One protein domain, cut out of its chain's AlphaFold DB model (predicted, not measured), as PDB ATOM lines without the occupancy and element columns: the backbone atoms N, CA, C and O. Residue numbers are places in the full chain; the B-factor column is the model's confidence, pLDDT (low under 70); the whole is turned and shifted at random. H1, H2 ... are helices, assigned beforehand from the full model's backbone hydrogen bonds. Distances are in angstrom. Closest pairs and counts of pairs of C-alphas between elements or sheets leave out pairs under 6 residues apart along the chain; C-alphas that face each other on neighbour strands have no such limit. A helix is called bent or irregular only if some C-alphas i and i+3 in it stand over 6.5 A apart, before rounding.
ATOM      1  N   ASP A  55     -31.722  -0.951 -54.477       95.56
ATOM      2  CA  ASP A  55     -32.106   0.295 -53.792       95.56
ATOM      3  C   ASP A  55     -33.628   0.482 -53.690       95.56
ATOM      4  O   ASP A  55     -34.114   1.091 -52.740       95.56
ATOM      5  N   GLU A  56     -34.399  -0.084 -54.623       95.50
ATOM      6  CA  GLU A  56     -35.864  -0.096 -54.533       95.50
ATOM      7  C   GLU A  56     -36.333  -1.062 -53.440       95.50
ATOM      8  O   GLU A  56     -37.219  -0.712 -52.667       95.50
ATOM      9  N   PHE A  57     -35.703  -2.238 -53.335       95.62
ATOM     10  CA  PHE A  57     -35.935  -3.235 -52.292       95.62
ATOM     11  C   PHE A  57     -35.594  -2.703 -50.890       95.62
ATOM     12  O   PHE A  57     -36.402  -2.841 -49.973       95.62
ATOM     13  N   LEU A  58     -34.448  -2.029 -50.734       95.31
ATOM     14  CA  LEU A  58     -34.029  -1.396 -49.475       95.31
ATOM     15  C   LEU A  58     -34.954  -0.244 -49.029       95.31
ATOM     16  O   LEU A  58     -34.882   0.182 -47.878       95.31
ATOM     17  N   MET A  59     -35.822   0.252 -49.919       94.88
ATOM     18  CA  MET A  59     -36.868   1.234 -49.615       94.88
ATOM     19  C   MET A  59     -38.251   0.615 -49.331       94.88
ATOM     20  O   MET A  59     -39.185   1.360 -49.019       94.88
ATOM     21  N   LEU A  60     -38.426  -0.708 -49.440       93.38
ATOM     22  CA  LEU A  60     -39.713  -1.358 -49.168       93.38
ATOM     23  C   LEU A  60     -39.961  -1.556 -47.667       93.38
ATOM     24  O   LEU A  60     -39.032  -1.688 -46.872       93.38
ATOM     25  N   GLY A  61     -41.241  -1.631 -47.291       95.00
ATOM     26  CA  GLY A  61     -41.656  -1.948 -45.928       95.00
ATOM     27  C   GLY A  61     -41.372  -3.399 -45.525       95.00
ATOM     28  O   GLY A  61     -41.085  -4.269 -46.353       95.00
ATOM     29  N   ALA A  62     -41.489  -3.665 -44.222       92.38
ATOM     30  CA  ALA A  62     -41.230  -4.965 -43.597       92.38
ATOM     31  C   ALA A  62     -41.995  -6.123 -44.261       92.38
ATOM     32  O   ALA A  62     -41.462  -7.222 -44.408       92.38
ATOM     33  N   GLU A  63     -43.221  -5.855 -44.710       91.00
ATOM     34  CA  GLU A  63     -44.103  -6.784 -45.412       91.00
ATOM     35  C   GLU A  63     -43.579  -7.250 -46.781       91.00
ATOM     36  O   GLU A  63     -44.041  -8.268 -47.282       91.00
ATOM     37  N   SER A  64     -42.613  -6.540 -47.376       92.62
ATOM     38  CA  SER A  64     -42.013  -6.891 -48.673       92.62
ATOM     39  C   SER A  64     -40.651  -7.583 -48.557       92.62
ATOM     40  O   SER A  64     -40.128  -8.082 -49.550       92.62
ATOM     41  N   TYR A  65     -40.063  -7.652 -47.360       94.38
ATOM     42  CA  TYR A  65     -38.833  -8.422 -47.139       94.38
ATOM     43  C   TYR A  65     -39.084  -9.944 -47.136       94.38
ATOM     44  O   TYR A  65     -38.134 -10.723 -47.128       94.38
ATOM     45  N   ASP A  66     -40.347 -10.379 -47.213       90.88
ATOM     46  CA  ASP A  66     -40.710 -11.775 -47.490       90.88
ATOM     47  C   ASP A  66     -40.252 -12.240 -48.891       90.88
ATOM     48  O   ASP A  66     -40.101 -13.438 -49.128       90.88
ATOM     49  N   LEU A  67     -39.975 -11.299 -49.809       93.19
ATOM     50  CA  LEU A  67     -39.474 -11.573 -51.155       93.19
ATOM     51  C   LEU A  67     -38.106 -12.265 -51.130       93.19
ATOM     52  O   LEU A  67     -37.853 -13.094 -51.995       93.19
ATOM     53  N   VAL A  68     -37.269 -12.002 -50.118       94.81
ATOM     54  CA  VAL A  68     -35.943 -12.636 -49.943       94.81
ATOM     55  C   VAL A  68     -36.053 -14.160 -49.805       94.81
ATOM     56  O   VAL A  68     -35.123 -14.876 -50.152       94.81
ATOM     57  N   PHE A  69     -37.200 -14.675 -49.360       95.44
ATOM     58  CA  PHE A  69     -37.449 -16.108 -49.169       95.44
ATOM     59  C   PHE A  69     -38.157 -16.773 -50.356       95.44
ATOM     60  O   PHE A  69     -38.509 -17.950 -50.282       95.44
ATOM     61  N   LYS A  70     -38.400 -16.030 -51.440       89.50
ATOM     62  CA  LYS A  70     -39.024 -16.544 -52.662       89.50
ATOM     63  C   LYS A  70     -37.951 -16.776 -53.715       89.50
ATOM     64  O   LYS A  70     -36.998 -16.008 -53.828       89.50
ATOM     65  N   ASP A  71     -38.138 -17.828 -54.501       87.19
ATOM     66  CA  ASP A  71     -37.321 -18.102 -55.678       87.19
ATOM     67  C   ASP A  71     -37.307 -16.873 -56.612       87.19
ATOM     68  O   ASP A  71     -38.356 -16.355 -57.009       87.19
ATOM     69  N   ALA A  72     -36.099 -16.408 -56.941       79.06
ATOM     70  CA  ALA A  72     -35.844 -15.225 -57.757       79.06
ATOM     71  C   ALA A  72     -36.396 -15.324 -59.193       79.06
ATOM     72  O   ALA A  72     -36.537 -14.294 -59.861       79.06
ATOM     73  N   GLU A  73     -36.696 -16.537 -59.673       74.69
ATOM     74  CA  GLU A  73     -37.129 -16.812 -61.047       74.69
ATOM     75  C   GLU A  73     -38.634 -17.121 -61.161       74.69
ATOM     76  O   GLU A  73     -39.226 -16.853 -62.210       74.69
ATOM     77  N   THR A  74     -39.284 -17.600 -60.090       73.94
ATOM     78  CA  THR A  74     -40.751 -17.811 -60.036       73.94
ATOM     79  C   THR A  74     -41.518 -16.789 -59.186       73.94
ATOM     80  O   THR A  74     -42.753 -16.801 -59.173       73.94
ATOM     81  N   GLY A  75     -40.823 -15.867 -58.512       71.81
ATOM     82  CA  GLY A  75     -41.429 -14.786 -57.734       71.81
ATOM     83  C   GLY A  75     -42.325 -13.826 -58.548       71.81
ATOM     84  O   GLY A  75     -42.214 -13.724 -59.769       71.81
ATOM     85  N   PRO A  76     -43.213 -13.054 -57.883       64.88
ATOM     86  CA  PRO A  76     -44.168 -12.148 -58.544       64.88
ATOM     87  C   PRO A  76     -43.520 -10.927 -59.226       64.88
ATOM     88  O   PRO A  76     -44.210 -10.150 -59.889       64.88
ATOM     89  N   ARG A  77     -42.208 -10.746 -59.044       75.81
ATOM     90  CA  ARG A  77     -41.311  -9.899 -59.832       75.81
ATOM     91  C   ARG A  77     -39.991 -10.652 -59.966       75.81
ATOM     92  O   ARG A  77     -39.571 -11.290 -59.003       75.81
ATOM     93  N   LEU A  78     -39.330 -10.516 -61.111       84.81
ATOM     94  CA  LEU A  78     -37.930 -10.917 -61.256       84.81
ATOM     95  C   LEU A  78     -37.066 -10.090 -60.291       84.81
ATOM     96  O   LEU A  78     -37.302  -8.891 -60.134       84.81
ATOM     97  N   MET A  79     -36.056 -10.699 -59.676       93.00
ATOM     98  CA  MET A  79     -35.027  -9.930 -58.968       93.00
ATOM     99  C   MET A  79     -33.980  -9.395 -59.948       93.00
ATOM    100  O   MET A  79     -33.691 -10.016 -60.975       93.00
ATOM    101  N   SER A  80     -33.406  -8.235 -59.635       95.12
ATOM    102  CA  SER A  80     -32.187  -7.763 -60.287       95.12
ATOM    103  C   SER A  80     -30.968  -8.602 -59.882       95.12
ATOM    104  O   SER A  80     -31.005  -9.353 -58.903       95.12
ATOM    105  N   TYR A  81     -29.863  -8.485 -60.623       94.44
ATOM    106  CA  TYR A  81     -28.642  -9.242 -60.328       94.44
ATOM    107  C   TYR A  81     -28.004  -8.847 -58.985       94.44
ATOM    108  O   TYR A  81     -27.505  -9.715 -58.270       94.44
ATOM    109  N   GLY A  82     -28.043  -7.567 -58.613       96.38
ATOM    110  CA  GLY A  82     -27.585  -7.077 -57.316       96.38
ATOM    111  C   GLY A  82     -28.522  -7.448 -56.167       96.38
ATOM    112  O   GLY A  82     -28.050  -7.804 -55.088       96.38
ATOM    113  N   LEU A  83     -29.843  -7.457 -56.392       95.81
ATOM    114  CA  LEU A  83     -30.788  -7.952 -55.387       95.81
ATOM    115  C   LEU A  83     -30.623  -9.461 -55.152       95.81
ATOM    116  O   LEU A  83     -30.665  -9.889 -54.001       95.81
ATOM    117  N   ARG A  84     -30.354 -10.253 -56.203       95.06
ATOM    118  CA  ARG A  84     -30.006 -11.677 -56.056       95.06
ATOM    119  C   ARG A  84     -28.706 -11.855 -55.262       95.06
ATOM    120  O   ARG A  84     -28.672 -12.664 -54.348       95.06
ATOM    121  N   GLY A  85     -27.693 -11.017 -55.502       96.12
ATOM    122  CA  GLY A  85     -26.469 -10.986 -54.687       96.12
ATOM    123  C   GLY A  85     -26.723 -10.713 -53.194       96.12
ATOM    124  O   GLY A  85     -26.162 -11.402 -52.340       96.12
ATOM    125  N   LEU A  86     -27.616  -9.769 -52.867       96.69
ATOM    126  CA  LEU A  86     -28.046  -9.541 -51.481       96.69
ATOM    127  C   LEU A  86     -28.845 -10.733 -50.922       96.69
ATOM    128  O   LEU A  86     -28.645 -11.095 -49.763       96.69
ATOM    129  N   GLN A  87     -29.738 -11.338 -51.711       96.38
ATOM    130  CA  GLN A  87     -30.502 -12.527 -51.315       96.38
ATOM    131  C   GLN A  87     -29.565 -13.689 -50.966       96.38
ATOM    132  O   GLN A  87     -29.658 -14.237 -49.867       96.38
ATOM    133  N   ASP A  88     -28.625 -14.009 -51.857       95.50
ATOM    134  CA  ASP A  88     -27.655 -15.087 -51.675       95.50
ATOM    135  C   ASP A  88     -26.794 -14.850 -50.421       95.50
ATOM    136  O   ASP A  88     -26.581 -15.777 -49.640       95.50
ATOM    137  N   TYR A  89     -26.376 -13.606 -50.150       96.75
ATOM    138  CA  TYR A  89     -25.686 -13.260 -48.903       96.75
ATOM    139  C   TYR A  89     -26.577 -13.429 -47.661       96.75
ATOM    140  O   TYR A  89     -26.138 -13.980 -46.655       96.75
ATOM    141  N   LEU A  90     -27.826 -12.948 -47.693       96.06
ATOM    142  CA  LEU A  90     -28.717 -12.969 -46.526       96.06
ATOM    143  C   LEU A  90     -29.218 -14.373 -46.162       96.06
ATOM    144  O   LEU A  90     -29.519 -14.609 -44.990       96.06
ATOM    145  N   LEU A  91     -29.306 -15.286 -47.135       96.06
ATOM    146  CA  LEU A  91     -29.700 -16.678 -46.908       96.06
ATOM    147  C   LEU A  91     -28.511 -17.603 -46.599       96.06
ATOM    148  O   LEU A  91     -28.693 -18.540 -45.826       96.06
ATOM    149  N   ASN A  92     -27.319 -17.338 -47.154       94.81
ATOM    150  CA  ASN A  92     -26.126 -18.178 -46.978       94.81
ATOM    151  C   ASN A  92     -25.095 -17.514 -46.041       94.81
ATOM    152  O   ASN A  92     -25.135 -17.777 -44.839       94.81
ATOM    153  N   ASP A  93     -24.223 -16.619 -46.539       94.75
ATOM    154  CA  ASP A  93     -23.136 -15.955 -45.780       94.75
ATOM    155  C   ASP A  93     -23.584 -15.459 -44.386       94.75
ATOM    156  O   ASP A  93     -22.955 -15.743 -43.361       94.75
ATOM    157  N   PHE A  94     -24.694 -14.714 -44.332       95.00
ATOM    158  CA  PHE A  94     -25.234 -14.137 -43.101       95.00
ATOM    159  C   PHE A  94     -25.709 -15.205 -42.115       95.00
ATOM    160  O   PHE A  94     -25.573 -15.015 -40.906       95.00
ATOM    161  N   VAL A  95     -26.249 -16.324 -42.592       94.50
ATOM    162  CA  VAL A  95     -26.720 -17.425 -41.745       94.50
ATOM    163  C   VAL A  95     -25.537 -18.248 -41.242       94.50
ATOM    164  O   VAL A  95     -25.391 -18.418 -40.030       94.50
ATOM    165  N   GLU A  96     -24.663 -18.688 -42.149       91.75
ATOM    166  CA  GLU A  96     -23.558 -19.602 -41.852       91.75
ATOM    167  C   GLU A  96     -22.408 -18.960 -41.066       91.75
ATOM    168  O   GLU A  96     -21.752 -19.664 -40.296       91.75
ATOM    169  N   SER A  97     -22.153 -17.648 -41.218       90.50
ATOM    170  CA  SER A  97     -20.986 -16.999 -40.596       90.50
ATOM    171  C   SER A  97     -20.964 -17.244 -39.069       90.50
ATOM    172  O   SER A  97     -21.871 -16.797 -38.351       90.50
ATOM    173  N   PRO A  98     -19.950 -17.957 -38.533       82.75
ATOM    174  CA  PRO A  98     -19.945 -18.434 -37.148       82.75
ATOM    175  C   PRO A  98     -19.617 -17.329 -36.138       82.75
ATOM    176  O   PRO A  98     -19.689 -17.546 -34.927       82.75
ATOM    177  N   ARG A  99     -19.242 -16.138 -36.619       82.25
ATOM    178  CA  ARG A  99     -19.019 -14.950 -35.797       82.25
ATOM    179  C   ARG A  99     -20.226 -14.027 -35.893       82.25
ATOM    180  O   ARG A  99     -20.830 -13.861 -36.953       82.25
ATOM    181  N   VAL A 100     -20.597 -13.404 -34.775       68.75
ATOM    182  CA  VAL A 100     -21.766 -12.514 -34.735       68.75
ATOM    183  C   VAL A 100     -21.379 -11.113 -35.208       68.75
ATOM    184  O   VAL A 100     -21.304 -10.168 -34.426       68.75
ATOM    185  N   GLY A 101     -21.177 -10.995 -36.519       67.00
ATOM    186  CA  GLY A 101     -21.197  -9.720 -37.222       67.00
ATOM    187  C   GLY A 101     -19.883  -9.233 -37.822       67.00
ATOM    188  O   GLY A 101     -19.967  -8.213 -38.487       67.00
ATOM    189  N   ASP A 102     -18.736  -9.905 -37.659       79.00
ATOM    190  CA  ASP A 102     -17.433  -9.462 -38.209       79.00
ATOM    191  C   ASP A 102     -17.536  -8.939 -39.660       79.00
ATOM    192  O   ASP A 102     -17.135  -7.809 -39.941       79.00
ATOM    193  N   ASP A 103     -18.167  -9.721 -40.541       89.69
ATOM    194  CA  ASP A 103     -18.250  -9.450 -41.985       89.69
ATOM    195  C   ASP A 103     -19.461  -8.573 -42.381       89.69
ATOM    196  O   ASP A 103     -19.598  -8.202 -43.543       89.69
ATOM    197  N   PHE A 104     -20.373  -8.268 -41.444       95.12
ATOM    198  CA  PHE A 104     -21.662  -7.587 -41.699       95.12
ATOM    199  C   PHE A 104     -21.790  -6.240 -40.971       95.12
ATOM    200  O   PHE A 104     -22.398  -5.295 -41.478       95.12
ATOM    201  N   VAL A 105     -21.207  -6.129 -39.776       95.75
ATOM    202  CA  VAL A 105     -21.358  -5.017 -38.834       95.75
ATOM    203  C   VAL A 105     -19.991  -4.498 -38.416       95.75
ATOM    204  O   VAL A 105     -19.161  -5.243 -37.903       95.75
ATOM    205  N   ALA A 106     -19.771  -3.191 -38.560       95.88
ATOM    206  CA  ALA A 106     -18.539  -2.554 -38.125       95.88
ATOM    207  C   ALA A 106     -18.263  -2.878 -36.638       95.88
ATOM    208  O   ALA A 106     -19.168  -2.726 -35.806       95.88
ATOM    209  N   PRO A 107     -17.026  -3.258 -36.252       94.12
ATOM    210  CA  PRO A 107     -16.724  -3.748 -34.899       94.12
ATOM    211  C   PRO A 107     -17.147  -2.829 -33.735       94.12
ATOM    212  O   PRO A 107     -17.420  -3.304 -32.637       94.12
ATOM    213  N   ALA A 108     -17.274  -1.515 -33.965       95.62
ATOM    214  CA  ALA A 108     -17.771  -0.538 -32.985       95.62
ATOM    215  C   ALA A 108     -19.288  -0.639 -32.667       95.62
ATOM    216  O   ALA A 108     -19.778  -0.004 -31.719       95.62
ATOM    217  N   TYR A 109     -20.036  -1.411 -33.459       95.44
ATOM    218  CA  TYR A 109     -21.472  -1.655 -33.309       95.44
ATOM    219  C   TYR A 109     -21.819  -3.119 -33.026       95.44
ATOM    220  O   TYR A 109     -22.852  -3.351 -32.399       95.44
ATOM    221  N   ALA A 110     -20.972  -4.089 -33.392       94.00
ATOM    222  CA  ALA A 110     -21.257  -5.513 -33.180       94.00
ATOM    223  C   ALA A 110     -21.682  -5.852 -31.726       94.00
ATOM    224  O   ALA A 110     -22.755  -6.436 -31.567       94.00
ATOM    225  N   PRO A 111     -21.013  -5.377 -30.647       94.56
ATOM    226  CA  PRO A 111     -21.456  -5.638 -29.267       94.56
ATOM    227  C   PRO A 111     -22.789  -4.977 -28.870       94.56
ATOM    228  O   PRO A 111     -23.381  -5.351 -27.863       94.56
ATOM    229  N   LYS A 112     -23.259  -3.969 -29.619       95.88
ATOM    230  CA  LYS A 112     -24.546  -3.282 -29.381       95.88
ATOM    231  C   LYS A 112     -25.705  -3.947 -30.124       95.88
ATOM    232  O   LYS A 112     -26.857  -3.744 -29.755       95.88
ATOM    233  N   LEU A 113     -25.399  -4.678 -31.196       95.50
ATOM    234  CA  LEU A 113     -26.374  -5.309 -32.087       95.50
ATOM    235  C   LEU A 113     -26.365  -6.841 -31.988       95.50
ATOM    236  O   LEU A 113     -27.234  -7.468 -32.583       95.50
ATOM    237  N   GLN A 114     -25.444  -7.438 -31.222       94.94
ATOM    238  CA  GLN A 114     -25.244  -8.886 -31.097       94.94
ATOM    239  C   GLN A 114     -26.556  -9.661 -30.887       94.94
ATOM    240  O   GLN A 114     -26.870 -10.543 -31.684       94.94
ATOM    241  N   ASP A 115     -27.364  -9.281 -29.893       95.19
ATOM    242  CA  ASP A 115     -28.647  -9.938 -29.594       95.19
ATOM    243  C   ASP A 115     -29.656  -9.826 -30.751       95.19
ATOM    244  O   ASP A 115     -30.396 -10.768 -31.034       95.19
ATOM    245  N   LEU A 116     -29.671  -8.687 -31.458       96.25
ATOM    246  CA  LEU A 116     -30.541  -8.467 -32.615       96.25
ATOM    247  C   LEU A 116     -30.077  -9.288 -33.826       96.25
ATOM    248  O   LEU A 116     -30.916  -9.845 -34.528       96.25
ATOM    249  N   ILE A 117     -28.764  -9.390 -34.055       96.00
ATOM    250  CA  ILE A 117     -28.177 -10.199 -35.132       96.00
ATOM    251  C   ILE A 117     -28.467 -11.680 -34.876       96.00
ATOM    252  O   ILE A 117     -28.971 -12.349 -35.772       96.00
ATOM    253  N   VAL A 118     -28.223 -12.184 -33.657       95.31
ATOM    254  CA  VAL A 118     -28.534 -13.576 -33.278       95.31
ATOM    255  C   VAL A 118     -30.027 -13.851 -33.434       95.31
ATOM    256  O   VAL A 118     -30.394 -14.787 -34.139       95.31
ATOM    257  N   SER A 119     -30.892 -12.997 -32.870       96.56
ATOM    258  CA  SER A 119     -32.345 -13.136 -33.019       96.56
ATOM    259  C   SER A 119     -32.792 -13.112 -34.483       96.56
ATOM    260  O   SER A 119     -33.750 -13.802 -34.821       96.56
ATOM    261  N   CYS A 120     -32.116 -12.346 -35.348       97.25
ATOM    262  CA  CYS A 120     -32.399 -12.313 -36.779       97.25
ATOM    263  C   CYS A 120     -31.934 -13.600 -37.481       97.25
ATOM    264  O   CYS A 120     -32.718 -14.182 -38.225       97.25
ATOM    265  N   LYS A 121     -30.713 -14.093 -37.211       96.25
ATOM    266  CA  LYS A 121     -30.230 -15.380 -37.748       96.25
ATOM    267  C   LYS A 121     -31.165 -16.533 -37.367       96.25
ATOM    268  O   LYS A 121     -31.484 -17.352 -38.222       96.25
ATOM    269  N   THR A 122     -31.651 -16.574 -36.122       96.56
ATOM    270  CA  THR A 122     -32.586 -17.615 -35.659       96.56
ATOM    271  C   THR A 122     -33.880 -17.636 -36.474       96.56
ATOM    272  O   THR A 122     -34.241 -18.693 -36.978       96.56
ATOM    273  N   VAL A 123     -34.551 -16.495 -36.680       97.62
ATOM    274  CA  VAL A 123     -35.810 -16.492 -37.454       97.62
ATOM    275  C   VAL A 123     -35.596 -16.741 -38.951       97.62
ATOM    276  O   VAL A 123     -36.458 -17.334 -39.591       97.62
ATOM    277  N   VAL A 124     -34.443 -16.354 -39.515       97.44
ATOM    278  CA  VAL A 124     -34.064 -16.700 -40.900       97.44
ATOM    279  C   VAL A 124     -33.876 -18.217 -41.041       97.44
ATOM    280  O   VAL A 124     -34.426 -18.813 -41.966       97.44
ATOM    281  N   LEU A 125     -33.193 -18.861 -40.088       96.62
ATOM    282  CA  LEU A 125     -33.063 -20.323 -40.022       96.62
ATOM    283  C   LEU A 125     -34.414 -21.031 -39.849       96.62
ATOM    284  O   LEU A 125     -34.652 -22.051 -40.493       96.62
ATOM    285  N   GLU A 126     -35.312 -20.499 -39.018       97.06
ATOM    286  CA  GLU A 126     -36.672 -21.034 -38.853       97.06
ATOM    287  C   GLU A 126     -37.497 -20.931 -40.146       97.06
ATOM    288  O   GLU A 126     -38.228 -21.868 -40.472       97.06
ATOM    289  N   ALA A 127     -37.346 -19.842 -40.910       97.62
ATOM    290  CA  ALA A 127     -37.981 -19.676 -42.218       97.62
ATOM    291  C   ALA A 127     -37.445 -20.667 -43.258       97.62
ATOM    292  O   ALA A 127     -38.245 -21.364 -43.883       97.62
ATOM    293  N   LEU A 128     -36.121 -20.800 -43.385       96.50
ATOM    294  CA  LEU A 128     -35.490 -21.796 -44.260       96.50
ATOM    295  C   LEU A 128     -35.954 -23.219 -43.898       96.50
ATOM    296  O   LEU A 128     -36.514 -23.919 -44.737       96.50
ATOM    297  N   CYS A 129     -35.898 -23.590 -42.614       96.69
ATOM    298  CA  CYS A 129     -36.385 -24.885 -42.128       96.69
ATOM    299  C   CYS A 129     -37.886 -25.132 -42.382       96.69
ATOM    300  O   CYS A 129     -38.315 -26.288 -42.413       96.69
ATOM    301  N   ALA A 130     -38.711 -24.087 -42.498       96.81
ATOM    302  CA  ALA A 130     -40.128 -24.219 -42.835       96.81
ATOM    303  C   ALA A 130     -40.335 -24.417 -44.347       96.81
ATOM    304  O   ALA A 130     -41.140 -25.264 -44.741       96.81
ATOM    305  N   ILE A 131     -39.567 -23.701 -45.172       96.12
ATOM    306  CA  ILE A 131     -39.554 -23.822 -46.637       96.12
ATOM    307  C   ILE A 131     -39.049 -25.209 -47.055       96.12
ATOM    308  O   ILE A 131     -39.723 -25.885 -47.829       96.12
ATOM    309  N   ASP A 132     -37.958 -25.703 -46.464       95.81
ATOM    310  CA  ASP A 132     -37.430 -27.053 -46.721       95.81
ATOM    311  C   ASP A 132     -38.473 -28.143 -46.430       95.81
ATOM    312  O   ASP A 132     -38.626 -29.104 -47.186       95.81
ATOM    313  N   ARG A 133     -39.247 -27.985 -45.346       96.69
ATOM    314  CA  ARG A 133     -40.337 -28.911 -44.987       96.69
ATOM    315  C   ARG A 133     -41.500 -28.849 -45.973       96.69
ATOM    316  O   ARG A 133     -42.086 -29.894 -46.251       96.69
ATOM    317  N   GLN A 134     -41.825 -27.667 -46.501       97.50
ATOM    318  CA  GLN A 134     -42.804 -27.530 -47.578       97.50
ATOM    319  C   GLN A 134     -42.302 -28.229 -48.846       97.50
ATOM    320  O   GLN A 134     -42.991 -29.110 -49.359       97.50
ATOM    321  N   GLN A 135     -41.089 -27.913 -49.307       95.56
ATOM    322  CA  GLN A 135     -40.511 -28.492 -50.520       95.56
ATOM    323  C   GLN A 135     -40.383 -30.017 -50.423       95.56
ATOM    324  O   GLN A 135     -40.807 -30.721 -51.338       95.56
ATOM    325  N   ALA A 136     -39.888 -30.555 -49.304       96.00
ATOM    326  CA  ALA A 136     -39.817 -31.999 -49.072       96.00
ATOM    327  C   ALA A 136     -41.208 -32.661 -49.015       96.00
ATOM    328  O   ALA A 136     -41.387 -33.785 -49.493       96.00
ATOM    329  N   TYR A 137     -42.224 -31.972 -48.480       97.75
ATOM    330  CA  TYR A 137     -43.589 -32.489 -48.526       97.75
ATOM    331  C   TYR A 137     -44.159 -32.480 -49.950       97.75
ATOM    332  O   TYR A 137     -44.757 -33.470 -50.361       97.75
ATOM    333  N   GLU A 138     -43.973 -31.411 -50.723       96.25
ATOM    334  CA  GLU A 138     -44.553 -31.254 -52.063       96.25
ATOM    335  C   GLU A 138     -43.860 -32.088 -53.146       96.25
ATOM    336  O   GLU A 138     -44.540 -32.690 -53.981       96.25
ATOM    337  N   THR A 139     -42.527 -32.146 -53.128       95.56
ATOM    338  CA  THR A 139     -41.731 -32.893 -54.115       95.56
ATOM    339  C   THR A 139     -41.703 -34.386 -53.817       95.56
ATOM    340  O   THR A 139     -41.774 -35.199 -54.739       95.56
ATOM    341  N   ASP A 140     -41.632 -34.757 -52.536       95.06
ATOM    342  CA  ASP A 140     -41.222 -36.096 -52.135       95.06
ATOM    343  C   ASP A 140     -42.359 -36.869 -51.444       95.06
ATOM    344  O   ASP A 140     -42.718 -37.958 -51.898       95.06
ATOM    345  N   GLU A 141     -43.006 -36.335 -50.400       96.88
ATOM    346  CA  GLU A 141     -44.127 -37.047 -49.757       96.88
ATOM    347  C   GLU A 141     -45.416 -37.047 -50.592       96.88
ATOM    348  O   GLU A 141     -46.067 -38.087 -50.730       96.88
ATOM    349  N   LEU A 142     -45.825 -35.894 -51.121       97.38
ATOM    350  CA  LEU A 142     -47.135 -35.685 -51.734       97.38
ATOM    351  C   LEU A 142     -47.349 -36.575 -52.973       97.38
ATOM    352  O   LEU A 142     -48.409 -37.208 -53.038       97.38
ATOM    353  N   PRO A 143     -46.395 -36.735 -53.915       97.50
ATOM    354  CA  PRO A 143     -46.576 -37.629 -55.058       97.50
ATOM    355  C   PRO A 143     -46.581 -39.103 -54.637       97.50
ATOM    356  O   PRO A 143     -47.394 -39.881 -55.139       97.50
ATOM    357  N   LYS A 144     -45.736 -39.486 -53.664       97.31
ATOM    358  CA  LYS A 144     -45.683 -40.854 -53.118       97.31
ATOM    359  C   LYS A 144     -47.001 -41.223 -52.426       97.31
ATOM    360  O   LYS A 144     -47.552 -42.288 -52.703       97.31
ATOM    361  N   ARG A 145     -47.552 -40.333 -51.590       97.62
ATOM    362  CA  ARG A 145     -48.841 -40.523 -50.897       97.62
ATOM    363  C   ARG A 145     -50.027 -40.547 -51.876       97.62
ATOM    364  O   ARG A 145     -50.869 -41.435 -51.759       97.62
ATOM    365  N   LYS A 146     -50.065 -39.651 -52.875       97.81
ATOM    366  CA  LYS A 146     -51.092 -39.653 -53.942       97.81
ATOM    367  C   LYS A 146     -51.078 -40.965 -54.736       97.81
ATOM    368  O   LYS A 146     -52.096 -41.650 -54.803       97.81
ATOM    369  N   SER A 147     -49.908 -41.370 -55.236       97.12
ATOM    370  CA  SER A 147     -49.725 -42.627 -55.977       97.12
ATOM    371  C   SER A 147     -50.085 -43.864 -55.139       97.12
ATOM    372  O   SER A 147     -50.736 -44.786 -55.632       97.12
ATOM    373  N   ALA A 148     -49.754 -43.872 -53.842       97.19
ATOM    374  CA  ALA A 148     -50.149 -44.946 -52.931       97.19
ATOM    375  C   ALA A 148     -51.676 -45.044 -52.750       97.19
ATOM    376  O   ALA A 148     -52.215 -46.153 -52.781       97.19
ATOM    377  N   ALA A 149     -52.381 -43.914 -52.613       97.38
ATOM    378  CA  ALA A 149     -53.842 -43.883 -52.509       97.38
ATOM    379  C   ALA A 149     -54.523 -44.365 -53.806       97.38
ATOM    380  O   ALA A 149     -55.424 -45.206 -53.761       97.38
ATOM    381  N   GLU A 150     -54.046 -43.911 -54.968       97.06
ATOM    382  CA  GLU A 150     -54.532 -44.350 -56.284       97.06
ATOM    383  C   GLU A 150     -54.279 -45.849 -56.530       97.06
ATOM    384  O   GLU A 150     -55.167 -46.572 -56.993       97.06
ATOM    385  N   LEU A 151     -53.100 -46.357 -56.156       97.31
ATOM    386  CA  LEU A 151     -52.757 -47.777 -56.273       97.31
ATOM    387  C   LEU A 151     -53.577 -48.654 -55.314       97.31
ATOM    388  O   LEU A 151     -53.987 -49.755 -55.693       97.31
ATOM    389  N   ALA A 152     -53.833 -48.187 -54.088       96.75
ATOM    390  CA  ALA A 152     -54.710 -48.867 -53.138       96.75
ATOM    391  C   ALA A 152     -56.146 -48.945 -53.678       96.75
ATOM    392  O   ALA A 152     -56.732 -50.028 -53.726       96.75
ATOM    393  N   ALA A 153     -56.675 -47.829 -54.179       96.62
ATOM    394  CA  ALA A 153     -57.988 -47.769 -54.809       96.62
ATOM    395  C   ALA A 153     -58.113 -48.729 -55.994       96.62
ATOM    396  O   ALA A 153     -59.050 -49.528 -56.040       96.62
ATOM    397  N   LYS A 154     -57.131 -48.726 -56.904       96.81
ATOM    398  CA  LYS A 154     -57.086 -49.657 -58.036       96.81
ATOM    399  C   LYS A 154     -57.138 -51.118 -57.576       96.81
ATOM    400  O   LYS A 154     -57.990 -51.863 -58.048       96.81
ATOM    401  N   LYS A 155     -56.315 -51.513 -56.595       96.38
ATOM    402  CA  LYS A 155     -56.331 -52.876 -56.020       96.38
ATOM    403  C   LYS A 155     -57.698 -53.259 -55.433       96.38
ATOM    404  O   LYS A 155     -58.109 -54.414 -55.539       96.38
ATOM    405  N   ILE A 156     -58.418 -52.310 -54.827       94.50
ATOM    406  CA  ILE A 156     -59.762 -52.548 -54.279       94.50
ATOM    407  C   ILE A 156     -60.793 -52.730 -55.407       94.50
ATOM    408  O   ILE A 156     -61.653 -53.607 -55.293       94.50
ATOM    409  N   LEU A 157     -60.700 -51.962 -56.498       94.69
ATOM    410  CA  LEU A 157     -61.569 -52.092 -57.677       94.69
ATOM    411  C   LEU A 157     -61.328 -53.412 -58.429       94.69
ATOM    412  O   LEU A 157     -62.275 -54.165 -58.659       94.69
ATOM    413  N   ASP A 158     -60.065 -53.724 -58.733       95.38
ATOM    414  CA  ASP A 158     -59.651 -54.925 -59.476       95.38
ATOM    415  C   ASP A 158     -60.115 -56.225 -58.782       95.38
ATOM    416  O   ASP A 158     -60.405 -57.223 -59.440       95.38
ATOM    417  N   ALA A 159     -60.252 -56.213 -57.450       93.75
ATOM    418  CA  ALA A 159     -60.644 -57.385 -56.669       93.75
ATOM    419  C   ALA A 159     -62.121 -57.814 -56.825       93.75
ATOM    420  O   ALA A 159     -62.402 -59.005 -56.697       93.75
ATOM    421  N   LYS A 160     -63.074 -56.886 -57.045       90.56
ATOM    422  CA  LYS A 160     -64.498 -57.190 -57.349       90.56
ATOM    423  C   LYS A 160     -65.177 -56.013 -58.055       90.56
ATOM    424  O   LYS A 160     -65.249 -54.924 -57.485       90.56
ATOM    425  N   GLN A 161     -65.786 -56.281 -59.211       84.25
ATOM    426  CA  GLN A 161     -66.614 -55.328 -59.960       84.25
ATOM    427  C   GLN A 161     -68.011 -55.174 -59.324       84.25
ATOM    428  O   GLN A 161     -68.946 -55.894 -59.663       84.25
ATOM    429  N   ASP A 162     -68.141 -54.227 -58.394       93.50
ATOM    430  CA  ASP A 162     -69.408 -53.764 -57.810       93.50
ATOM    431  C   ASP A 162     -69.436 -52.229 -57.868       93.50
ATOM    432  O   ASP A 162     -68.537 -51.566 -57.348       93.50
ATOM    433  N   GLU A 163     -70.458 -51.650 -58.503       94.25
ATOM    434  CA  GLU A 163     -70.591 -50.195 -58.658       94.25
ATOM    435  C   GLU A 163     -70.779 -49.464 -57.314       94.25
ATOM    436  O   GLU A 163     -70.305 -48.338 -57.163       94.25
ATOM    437  N   ASN A 164     -71.373 -50.102 -56.296       94.00
ATOM    438  CA  ASN A 164     -71.472 -49.505 -54.956       94.00
ATOM    439  C   ASN A 164     -70.092 -49.432 -54.287       94.00
ATOM    440  O   ASN A 164     -69.738 -48.429 -53.656       94.00
ATOM    441  N   ARG A 165     -69.280 -50.483 -54.468       93.06
ATOM    442  CA  ARG A 165     -67.884 -50.516 -54.013       93.06
ATOM    443  C   ARG A 165     -67.056 -49.466 -54.747       93.06
ATOM    444  O   ARG A 165     -66.296 -48.751 -54.105       93.06
ATOM    445  N   LYS A 166     -67.249 -49.322 -56.060       95.81
ATOM    446  CA  LYS A 166     -66.566 -48.320 -56.886       95.81
ATOM    447  C   LYS A 166     -66.861 -46.889 -56.439       95.81
ATOM    448  O   LYS A 166     -65.920 -46.163 -56.142       95.81
ATOM    449  N   GLN A 167     -68.131 -46.521 -56.260       96.25
ATOM    450  CA  GLN A 167     -68.502 -45.201 -55.725       96.25
ATOM    451  C   GLN A 167     -67.924 -44.949 -54.322       96.25
ATOM    452  O   GLN A 167     -67.496 -43.837 -54.015       96.25
ATOM    453  N   SER A 168     -67.862 -45.985 -53.479       96.56
ATOM    454  CA  SER A 168     -67.257 -45.896 -52.141       96.56
ATOM    455  C   SER A 168     -65.742 -45.655 -52.204       96.56
ATOM    456  O   SER A 168     -65.227 -44.813 -51.470       96.56
ATOM    457  N   VAL A 169     -65.037 -46.338 -53.114       97.12
ATOM    458  CA  VAL A 169     -63.595 -46.159 -53.351       97.12
ATOM    459  C   VAL A 169     -63.295 -44.787 -53.955       97.12
ATOM    460  O   VAL A 169     -62.421 -44.091 -53.449       97.12
ATOM    461  N   GLU A 170     -64.037 -44.348 -54.973       96.81
ATOM    462  CA  GLU A 170     -63.876 -43.016 -55.578       96.81
ATOM    463  C   GLU A 170     -64.101 -41.886 -54.558       96.81
ATOM    464  O   GLU A 170     -63.384 -40.883 -54.568       96.81
ATOM    465  N   LYS A 171     -65.063 -42.060 -53.639       97.69
ATOM    466  CA  LYS A 171     -65.298 -41.131 -52.525       97.69
ATOM    467  C   LYS A 171     -64.139 -41.132 -51.520       97.69
ATOM    468  O   LYS A 171     -63.754 -40.058 -51.063       97.69
ATOM    469  N   TRP A 172     -63.586 -42.301 -51.188       97.62
ATOM    470  CA  TRP A 172     -62.431 -42.420 -50.290       97.62
ATOM    471  C   TRP A 172     -61.167 -41.785 -50.887       97.62
ATOM    472  O   TRP A 172     -60.546 -40.962 -50.220       97.62
ATOM    473  N   VAL A 173     -60.840 -42.078 -52.155       97.88
ATOM    474  CA  VAL A 173     -59.694 -41.465 -52.856       97.88
ATOM    475  C   VAL A 173     -59.797 -39.952 -52.822       97.88
ATOM    476  O   VAL A 173     -58.832 -39.289 -52.464       97.88
ATOM    477  N   ARG A 174     -60.971 -39.395 -53.149       97.69
ATOM    478  CA  ARG A 174     -61.175 -37.944 -53.118       97.69
ATOM    479  C   ARG A 174     -60.923 -37.371 -51.723       97.69
ATOM    480  O   ARG A 174     -60.175 -36.413 -51.613       97.69
ATOM    481  N   GLY A 175     -61.451 -38.008 -50.676       97.69
ATOM    482  CA  GLY A 175     -61.218 -37.592 -49.290       97.69
ATOM    483  C   GLY A 175     -59.742 -37.610 -48.872       97.69
ATOM    484  O   GLY A 175     -59.296 -36.678 -48.206       97.69
ATOM    485  N   GLU A 176     -58.966 -38.616 -49.286       97.88
ATOM    486  CA  GLU A 176     -57.528 -38.660 -48.982       97.88
ATOM    487  C   GLU A 176     -56.727 -37.668 -49.839       97.88
ATOM    488  O   GLU A 176     -55.844 -36.996 -49.317       97.88
ATOM    489  N   LEU A 177     -57.064 -37.488 -51.122       97.06
ATOM    490  CA  LEU A 177     -56.461 -36.445 -51.962       97.06
ATOM    491  C   LEU A 177     -56.732 -35.041 -51.394       97.06
ATOM    492  O   LEU A 177     -55.801 -34.240 -51.298       97.06
ATOM    493  N   ASP A 178     -57.961 -34.767 -50.951       97.62
ATOM    494  CA  ASP A 178     -58.341 -33.514 -50.290       97.62
ATOM    495  C   ASP A 178     -57.566 -33.330 -48.966       97.62
ATOM    496  O   ASP A 178     -57.063 -32.238 -48.692       97.62
ATOM    497  N   ARG A 179     -57.384 -34.401 -48.169       98.00
ATOM    498  CA  ARG A 179     -56.567 -34.387 -46.935       98.00
ATOM    499  C   ARG A 179     -55.097 -34.071 -47.222       98.00
ATOM    500  O   ARG A 179     -54.502 -33.247 -46.527       98.00
ATOM    501  N   LEU A 180     -54.519 -34.690 -48.250       97.25
ATOM    502  CA  LEU A 180     -53.127 -34.482 -48.655       97.25
ATOM    503  C   LEU A 180     -52.887 -33.068 -49.197       97.25
ATOM    504  O   LEU A 180     -51.869 -32.461 -48.855       97.25
ATOM    505  N   CYS A 181     -53.819 -32.533 -49.990       96.06
ATOM    506  CA  CYS A 181     -53.780 -31.154 -50.479       96.06
ATOM    507  C   CYS A 181     -53.945 -30.137 -49.339       96.06
ATOM    508  O   CYS A 181     -53.200 -29.161 -49.298       96.06
ATOM    509  N   LYS A 182     -54.829 -30.392 -48.363       97.44
ATOM    510  CA  LYS A 182     -54.936 -29.546 -47.163       97.44
ATOM    511  C   LYS A 182     -53.629 -29.524 -46.357       97.44
ATOM    512  O   LYS A 182     -53.238 -28.465 -45.883       97.44
ATOM    513  N   LYS A 183     -52.931 -30.660 -46.227       97.56
ATOM    514  CA  LYS A 183     -51.630 -30.700 -45.537       97.56
ATOM    515  C   LYS A 183     -50.531 -29.948 -46.309       97.56
ATOM    516  O   LYS A 183     -49.671 -29.349 -45.677       97.56
ATOM    517  N   ALA A 184     -50.572 -29.921 -47.646       97.19
ATOM    518  CA  ALA A 184     -49.668 -29.070 -48.432       97.19
ATOM    519  C   ALA A 184     -49.897 -27.582 -48.111       97.19
ATOM    520  O   ALA A 184     -48.960 -26.893 -47.726       97.19
ATOM    521  N   GLN A 185     -51.160 -27.137 -48.136       96.94
ATOM    522  CA  GLN A 185     -51.559 -25.768 -47.773       96.94
ATOM    523  C   GLN A 185     -51.188 -25.391 -46.327       96.94
ATOM    524  O   GLN A 185     -50.931 -24.228 -46.031       96.94
ATOM    525  N   GLU A 186     -51.146 -26.362 -45.413       97.62
ATOM    526  CA  GLU A 186     -50.675 -26.158 -44.039       97.62
ATOM    527  C   GLU A 186     -49.161 -25.893 -43.987       97.62
ATOM    528  O   GLU A 186     -48.729 -24.978 -43.287       97.62
ATOM    529  N   TYR A 187     -48.343 -26.627 -44.751       96.75
ATOM    530  CA  TYR A 187     -46.910 -26.324 -44.871       96.75
ATOM    531  C   TYR A 187     -46.653 -24.992 -45.587       96.75
ATOM    532  O   TYR A 187     -45.855 -24.204 -45.091       96.75
ATOM    533  N   GLU A 188     -47.367 -24.710 -46.680       96.19
ATOM    534  CA  GLU A 188     -47.321 -23.441 -47.425       96.19
ATOM    535  C   GLU A 188     -47.622 -22.234 -46.518       96.19
ATOM    536  O   GLU A 188     -46.856 -21.270 -46.469       96.19
ATOM    537  N   ALA A 189     -48.695 -22.308 -45.720       96.12
ATOM    538  CA  ALA A 189     -49.052 -21.257 -44.769       96.12
ATOM    539  C   ALA A 189     -47.999 -21.077 -43.658       96.12
ATOM    540  O   ALA A 189     -47.658 -19.945 -43.309       96.12
ATOM    541  N   ASN A 190     -47.456 -22.178 -43.124       96.44
ATOM    542  CA  ASN A 190     -46.410 -22.138 -42.099       96.44
ATOM    543  C   ASN A 190     -45.097 -21.538 -42.641       96.44
ATOM    544  O   ASN A 190     -44.486 -20.703 -41.972       96.44
ATOM    545  N   ALA A 191     -44.686 -21.915 -43.856       96.38
ATOM    546  CA  ALA A 191     -43.510 -21.364 -44.528       96.38
ATOM    547  C   ALA A 191     -43.681 -19.866 -44.825       96.38
ATOM    548  O   ALA A 191     -42.808 -19.070 -44.477       96.38
ATOM    549  N   GLY A 192     -44.838 -19.455 -45.358       94.62
ATOM    550  CA  GLY A 192     -45.159 -18.044 -45.594       94.62
ATOM    551  C   GLY A 192     -45.167 -17.199 -44.313       94.62
ATOM    552  O   GLY A 192     -44.631 -16.087 -44.298       94.62
ATOM    553  N   GLN A 193     -45.703 -17.724 -43.204       96.94
ATOM    554  CA  GLN A 193     -45.671 -17.039 -41.905       96.94
ATOM    555  C   GLN A 193     -44.238 -16.894 -41.362       96.94
ATOM    556  O   GLN A 193     -43.877 -15.826 -40.852       96.94
ATOM    557  N   ALA A 194     -43.411 -17.934 -41.484       96.75
ATOM    558  CA  ALA A 194     -42.017 -17.891 -41.052       96.75
ATOM    559  C   ALA A 194     -41.192 -16.906 -41.906       96.75
ATOM    560  O   ALA A 194     -40.539 -16.023 -41.350       96.75
ATOM    561  N   ALA A 195     -41.325 -16.955 -43.235       96.94
ATOM    562  CA  ALA A 195     -40.712 -16.005 -44.167       96.94
ATOM    563  C   ALA A 195     -41.119 -14.545 -43.886       96.94
ATOM    564  O   ALA A 195     -40.267 -13.659 -43.862       96.94
ATOM    565  N   THR A 196     -42.396 -14.286 -43.581       96.31
ATOM    566  CA  THR A 196     -42.880 -12.943 -43.190       96.31
ATOM    567  C   THR A 196     -42.220 -12.456 -41.891       96.31
ATOM    568  O   THR A 196     -41.860 -11.282 -41.760       96.31
ATOM    569  N   THR A 197     -42.029 -13.359 -40.926       97.31
ATOM    570  CA  THR A 197     -41.414 -13.066 -39.617       97.31
ATOM    571  C   THR A 197     -39.908 -12.804 -39.742       97.31
ATOM    572  O   THR A 197     -39.379 -11.858 -39.143       97.31
ATOM    573  N   ALA A 198     -39.224 -13.593 -40.572       97.38
ATOM    574  CA  ALA A 198     -37.812 -13.421 -40.884       97.38
ATOM    575  C   ALA A 198     -37.562 -12.145 -41.701       97.38
ATOM    576  O   ALA A 198     -36.713 -11.338 -41.323       97.38
ATOM    577  N   GLY A 199     -38.365 -11.897 -42.740       96.88
ATOM    578  CA  GLY A 199     -38.318 -10.678 -43.549       96.88
ATOM    579  C   GLY A 199     -38.523  -9.413 -42.713       96.88
ATOM    580  O   GLY A 199     -37.715  -8.488 -42.778       96.88
ATOM    581  N   SER A 200     -39.519  -9.406 -41.821       96.88
ATOM    582  CA  SER A 200     -39.743  -8.296 -40.879       96.88
ATOM    583  C   SER A 200     -38.537  -8.026 -39.965       96.88
ATOM    584  O   SER A 200     -38.254  -6.876 -39.617       96.88
ATOM    585  N   SER A 201     -37.807  -9.077 -39.584       97.50
ATOM    586  CA  SER A 201     -36.611  -8.977 -38.739       97.50
ATOM    587  C   SER A 201     -35.389  -8.493 -39.525       97.50
ATOM    588  O   SER A 201     -34.688  -7.596 -39.052       97.50
ATOM    589  N   LEU A 202     -35.194  -8.991 -40.751       97.38
ATOM    590  CA  LEU A 202     -34.176  -8.515 -41.690       97.38
ATOM    591  C   LEU A 202     -34.378  -7.032 -42.028       97.38
ATOM    592  O   LEU A 202     -33.438  -6.252 -41.911       97.38
ATOM    593  N   HIS A 203     -35.607  -6.612 -42.345       97.31
ATOM    594  CA  HIS A 203     -35.966  -5.206 -42.564       97.31
ATOM    595  C   HIS A 203     -35.593  -4.332 -41.357       97.31
ATOM    596  O   HIS A 203     -34.984  -3.271 -41.513       97.31
ATOM    597  N   LYS A 204     -35.924  -4.777 -40.136       97.38
ATOM    598  CA  LYS A 204     -35.591  -4.059 -38.896       97.38
ATOM    599  C   LYS A 204     -34.077  -3.946 -38.686       97.38
ATOM    600  O   LYS A 204     -33.609  -2.877 -38.299       97.38
ATOM    601  N   LEU A 205     -33.327  -5.021 -38.938       96.88
ATOM    602  CA  LEU A 205     -31.869  -5.031 -38.845       96.88
ATOM    603  C   LEU A 205     -31.255  -4.089 -39.894       96.88
ATOM    604  O   LEU A 205     -30.572  -3.142 -39.516       96.88
ATOM    605  N   MET A 206     -31.582  -4.264 -41.177       96.44
ATOM    606  CA  MET A 206     -31.077  -3.439 -42.285       96.44
ATOM    607  C   MET A 206     -31.358  -1.943 -42.093       96.44
ATOM    608  O   MET A 206     -30.465  -1.130 -42.309       96.44
ATOM    609  N   ASN A 207     -32.547  -1.560 -41.613       96.56
ATOM    610  CA  ASN A 207     -32.864  -0.155 -41.330       96.56
ATOM    611  C   ASN A 207     -32.001   0.446 -40.208       96.56
ATOM    612  O   ASN A 207     -31.580   1.597 -40.311       96.56
ATOM    613  N   ILE A 208     -31.713  -0.312 -39.143       96.94
ATOM    614  CA  ILE A 208     -30.806   0.137 -38.072       96.94
ATOM    615  C   ILE A 208     -29.380   0.277 -38.620       96.94
ATOM    616  O   ILE A 208     -28.720   1.283 -38.369       96.94
ATOM    617  N   MET A 209     -28.935  -0.691 -39.423       96.19
ATOM    618  CA  MET A 209     -27.611  -0.694 -40.048       96.19
ATOM    619  C   MET A 209     -27.397   0.501 -40.990       96.19
ATOM    620  O   MET A 209     -26.394   1.207 -40.863       96.19
ATOM    621  N   LEU A 210     -28.368   0.771 -41.871       95.62
ATOM    622  CA  LEU A 210     -28.395   1.930 -42.772       95.62
ATOM    623  C   LEU A 210     -28.399   3.255 -41.996       95.62
ATOM    624  O   LEU A 210     -27.612   4.151 -42.298       95.62
ATOM    625  N   LYS A 211     -29.264   3.382 -40.981       96.44
ATOM    626  CA  LYS A 211     -29.458   4.629 -40.222       96.44
ATOM    627  C   LYS A 211     -28.244   5.022 -39.376       96.44
ATOM    628  O   LYS A 211     -27.923   6.204 -39.298       96.44
ATOM    629  N   GLU A 212     -27.601   4.058 -38.722       96.75
ATOM    630  CA  GLU A 212     -26.448   4.309 -37.843       96.75
ATOM    631  C   GLU A 212     -25.100   4.275 -38.599       96.75
ATOM    632  O   GLU A 212     -24.048   4.493 -37.993       96.75
ATOM    633  N   GLY A 213     -25.111   3.994 -39.912       96.56
ATOM    634  CA  GLY A 213     -23.898   3.820 -40.721       96.56
ATOM    635  C   GLY A 213     -23.032   2.657 -40.225       96.56
ATOM    636  O   GLY A 213     -21.813   2.779 -40.150       96.56
ATOM    637  N   ALA A 214     -23.673   1.567 -39.793       97.12
ATOM    638  CA  ALA A 214     -23.059   0.537 -38.957       97.12
ATOM    639  C   ALA A 214     -22.563  -0.706 -39.716       97.12
ATOM    640  O   ALA A 214     -22.074  -1.636 -39.074       97.12
ATOM    641  N   PHE A 215     -22.684  -0.755 -41.047       97.38
ATOM    642  CA  PHE A 215     -22.186  -1.873 -41.858       97.38
ATOM    643  C   PHE A 215     -20.667  -2.042 -41.742       97.38
ATOM    644  O   PHE A 215     -19.931  -1.068 -41.583       97.38
ATOM    645  N   ALA A 216     -20.192  -3.284 -41.837       96.25
ATOM    646  CA  ALA A 216     -18.773  -3.553 -42.052       96.25
ATOM    647  C   ALA A 216     -18.317  -2.950 -43.394       96.25
ATOM    648  O   ALA A 216     -19.120  -2.811 -44.320       96.25
ATOM    649  N   ALA A 217     -17.027  -2.617 -43.512       95.69
ATOM    650  CA  ALA A 217     -16.461  -2.130 -44.773       95.69
ATOM    651  C   ALA A 217     -16.671  -3.166 -45.892       95.69
ATOM    652  O   ALA A 217     -17.273  -2.850 -46.908       95.69
ATOM    653  N   GLU A 218     -16.339  -4.431 -45.625       94.25
ATOM    654  CA  GLU A 218     -16.465  -5.536 -46.583       94.25
ATOM    655  C   GLU A 218     -17.913  -5.769 -47.061       94.25
ATOM    656  O   GLU A 218     -18.141  -6.034 -48.242       94.25
ATOM    657  N   PHE A 219     -18.916  -5.613 -46.186       96.00
ATOM    658  CA  PHE A 219     -20.322  -5.644 -46.610       96.00
ATOM    659  C   PHE A 219     -20.724  -4.397 -47.403       96.00
ATOM    660  O   PHE A 219     -21.516  -4.497 -48.335       96.00
ATOM    661  N   SER A 220     -20.183  -3.226 -47.058       96.44
ATOM    662  CA  SER A 220     -20.436  -1.983 -47.800       96.44
ATOM    663  C   SER A 220     -19.877  -2.069 -49.224       96.44
ATOM    664  O   SER A 220     -20.560  -1.678 -50.168       96.44
ATOM    665  N   ASP A 221     -18.693  -2.666 -49.383       95.56
ATOM    666  CA  ASP A 221     -18.064  -2.932 -50.677       95.56
ATOM    667  C   ASP A 221     -18.878  -3.959 -51.491       95.56
ATOM    668  O   ASP A 221     -19.170  -3.719 -52.665       95.56
ATOM    669  N   LYS A 222     -19.339  -5.063 -50.869       96.38
ATOM    670  CA  LYS A 222     -20.282  -6.019 -51.496       96.38
ATOM    671  C   LYS A 222     -21.569  -5.319 -51.969       96.38
ATOM    672  O   LYS A 222     -21.987  -5.512 -53.110       96.38
ATOM    673  N   LEU A 223     -22.172  -4.485 -51.118       96.12
ATOM    674  CA  LEU A 223     -23.415  -3.760 -51.402       96.12
ATOM    675  C   LEU A 223     -23.265  -2.784 -52.579       96.12
ATOM    676  O   LEU A 223     -24.176  -2.657 -53.398       96.12
ATOM    677  N   GLU A 224     -22.113  -2.124 -52.690       96.75
ATOM    678  CA  GLU A 224     -21.804  -1.207 -53.787       96.75
ATOM    679  C   GLU A 224     -21.532  -1.948 -55.111       96.75
ATOM    680  O   GLU A 224     -22.037  -1.543 -56.158       96.75
ATOM    681  N   VAL A 225     -20.857  -3.105 -55.081       96.38
ATOM    682  CA  VAL A 225     -20.737  -3.984 -56.264       96.38
ATOM    683  C   VAL A 225     -22.118  -4.438 -56.756       96.38
ATOM    684  O   VAL A 225     -22.395  -4.390 -57.957       96.38
ATOM    685  N   TRP A 226     -23.025  -4.812 -55.848       97.62
ATOM    686  CA  TRP A 226     -24.398  -5.178 -56.212       97.62
ATOM    687  C   TRP A 226     -25.188  -3.997 -56.810       97.62
ATOM    688  O   TRP A 226     -25.916  -4.187 -57.786       97.62
ATOM    689  N   ARG A 227     -24.993  -2.761 -56.326       96.94
ATOM    690  CA  ARG A 227     -25.552  -1.554 -56.971       96.94
ATOM    691  C   ARG A 227     -25.029  -1.338 -58.385       96.94
ATOM    692  O   ARG A 227     -25.799  -0.964 -59.267       96.94
ATOM    693  N   GLN A 228     -23.745  -1.585 -58.627       95.94
ATOM    694  CA  GLN A 228     -23.138  -1.422 -59.951       95.94
ATOM    695  C   GLN A 228     -23.645  -2.477 -60.946       95.94
ATOM    696  O   GLN A 228     -23.904  -2.157 -62.110       95.94
ATOM    697  N   MET A 229     -23.890  -3.710 -60.484       95.62
ATOM    698  CA  MET A 229     -24.585  -4.746 -61.261       95.62
ATOM    699  C   MET A 229     -26.008  -4.301 -61.641       95.62
ATOM    700  O   MET A 229     -26.411  -4.431 -62.798       95.62
ATOM    701  N   ASP A 230     -26.737  -3.697 -60.703       96.62
ATOM    702  CA  ASP A 230     -28.089  -3.175 -60.928       96.62
ATOM    703  C   ASP A 230     -28.130  -1.970 -61.870       96.62
ATOM    704  O   ASP A 230     -28.971  -1.928 -62.769       96.62
ATOM    705  N   ALA A 231     -27.211  -1.014 -61.725       93.44
ATOM    706  CA  ALA A 231     -27.078   0.118 -62.640       93.44
ATOM    707  C   ALA A 231     -26.786  -0.360 -64.074       93.44
ATOM    708  O   ALA A 231     -27.427   0.088 -65.027       93.44
ATOM    709  N   THR A 232     -25.893  -1.346 -64.221       92.62
ATOM    710  CA  THR A 232     -25.581  -1.986 -65.509       92.62
ATOM    711  C   THR A 232     -26.814  -2.673 -66.110       92.62
ATOM    712  O   THR A 232     -27.087  -2.540 -67.306       92.62
ATOM    713  N   GLN A 233     -27.609  -3.370 -65.291       93.94
ATOM    714  CA  GLN A 233     -28.861  -3.996 -65.724       93.94
ATOM    715  C   GLN A 233     -29.938  -2.963 -66.107       93.94
ATOM    716  O   GLN A 233     -30.633  -3.174 -67.102       93.94
ATOM    717  N   LYS A 234     -30.051  -1.832 -65.391       92.94
ATOM    718  CA  LYS A 234     -30.958  -0.724 -65.754       92.94
ATOM    719  C   LYS A 234     -30.606  -0.139 -67.118       92.94
ATOM    720  O   LYS A 234     -31.457  -0.146 -68.003       92.94
ATOM    721  N   VAL A 235     -29.347   0.257 -67.327       91.06
ATOM    722  CA  VAL A 235     -28.878   0.796 -68.619       91.06
ATOM    723  C   VAL A 235     -29.103  -0.211 -69.755       91.06
ATOM    724  O   VAL A 235     -29.592   0.157 -70.822       91.06
ATOM    725  N   SER A 236     -28.836  -1.499 -69.517       88.00
ATOM    726  CA  SER A 236     -29.079  -2.564 -70.503       88.00
ATOM    727  C   SER A 236     -30.559  -2.663 -70.902       88.00
ATOM    728  O   SER A 236     -30.875  -2.822 -72.081       88.00
ATOM    729  N   LEU A 237     -31.481  -2.542 -69.940       89.88
ATOM    730  CA  LEU A 237     -32.926  -2.564 -70.190       89.88
ATOM    731  C   LEU A 237     -33.426  -1.288 -70.882       89.88
ATOM    732  O   LEU A 237     -34.281  -1.382 -71.760       89.88
ATOM    733  N   GLU A 238     -32.881  -0.115 -70.552       89.75
ATOM    734  CA  GLU A 238     -33.217   1.157 -71.212       89.75
ATOM    735  C   GLU A 238     -32.774   1.181 -72.684       89.75
ATOM    736  O   GLU A 238     -33.543   1.598 -73.557       89.75
ATOM    737  N   VAL A 239     -31.580   0.654 -72.983       85.75
ATOM    738  CA  VAL A 239     -31.087   0.466 -74.358       85.75
ATOM    739  C   VAL A 239     -31.977  -0.519 -75.125       85.75
ATOM    740  O   VAL A 239     -32.408  -0.219 -76.239       85.75
ATOM    741  N   LEU A 240     -32.331  -1.662 -74.523       82.88
ATOM    742  CA  LEU A 240     -33.239  -2.647 -75.132       82.88
ATOM    743  C   LEU A 240     -34.674  -2.120 -75.322       82.88
ATOM    744  O   LEU A 240     -35.364  -2.551 -76.245       82.88
ATOM    745  N   ALA A 241     -35.117  -1.168 -74.496       85.69
ATOM    746  CA  ALA A 241     -36.396  -0.474 -74.642       85.69
ATOM    747  C   ALA A 241     -36.392   0.607 -75.745       85.69
ATOM    748  O   ALA A 241     -37.434   1.209 -76.016       85.69
ATOM    749  N   GLY A 242     -35.248   0.861 -76.394       85.38
ATOM    750  CA  GLY A 242     -35.108   1.887 -77.430       85.38
ATOM    751  C   GLY A 242     -35.022   3.314 -76.881       85.38
ATOM    752  O   GLY A 242     -35.346   4.268 -77.597       85.38
TER     753      GLY A 242
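What this domain is: This is residues 55 to 242 of the 1204 residues of the protein "Hypothetical protein" of Symbiodinium microadriaticum (UniProt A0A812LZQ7). A long helical hairpin of H3 and H4 makes the long axis. Near the end away from its turn, H1 packs on H4, H2 on H3, and H5 on H2, with residues 235 to 242 sticking out. The printed part has 188 residues, five named helices, H1 to H5, and no named strand: all helix, loose, radius of gyration of the C-alphas 23.4 A, spanning 77 by 50 by 24 A.

Where its parts are: H1 is residues 62 to 69, from C-alpha 62 at (-41.230, -4.965, -43.597). H2 is 81 to 96, H3 110 to 159, 69.2 A, H4 163 to 212, 73.2 A, and H5 217 to 240, 34.7 A, to C-alpha 240 at (-33.239, -2.647, -75.132). H3 is irregular: C-alphas 112 and 115 are 7.8 A apart.

How they stand to each other: H1 touches H4 at residues 192 to 204 alone, at a steep tilt of 65 degrees; closest C-alphas, Tyr 65 and Gly 199, 4.3 A. H2 touches H3, about perpendicular at 84 degrees; closest, Val 95 and Lys 121, 5.7 A. H2 touches H5; closest, Gly 82 and Trp 226, 3.9 A. H3 and H4, a hairpin, touch at a shallow tilt of 11 degrees, opposite ways; closest, Ala 127 and Ala 194, 4.6 A. Each O i to N i+4 pair is within hydrogen-bond range in H4 and H5, 10 of 12 in H2, 40 of 46 in H3, 0 of 4 in H1, where 4 of 5 i+3 pairs are.

The domain as a whole: The printed part has no cut. The links H1 to H2 and H2 to H3 are long. Residues 76, 100 and 101 have pLDDT under 70.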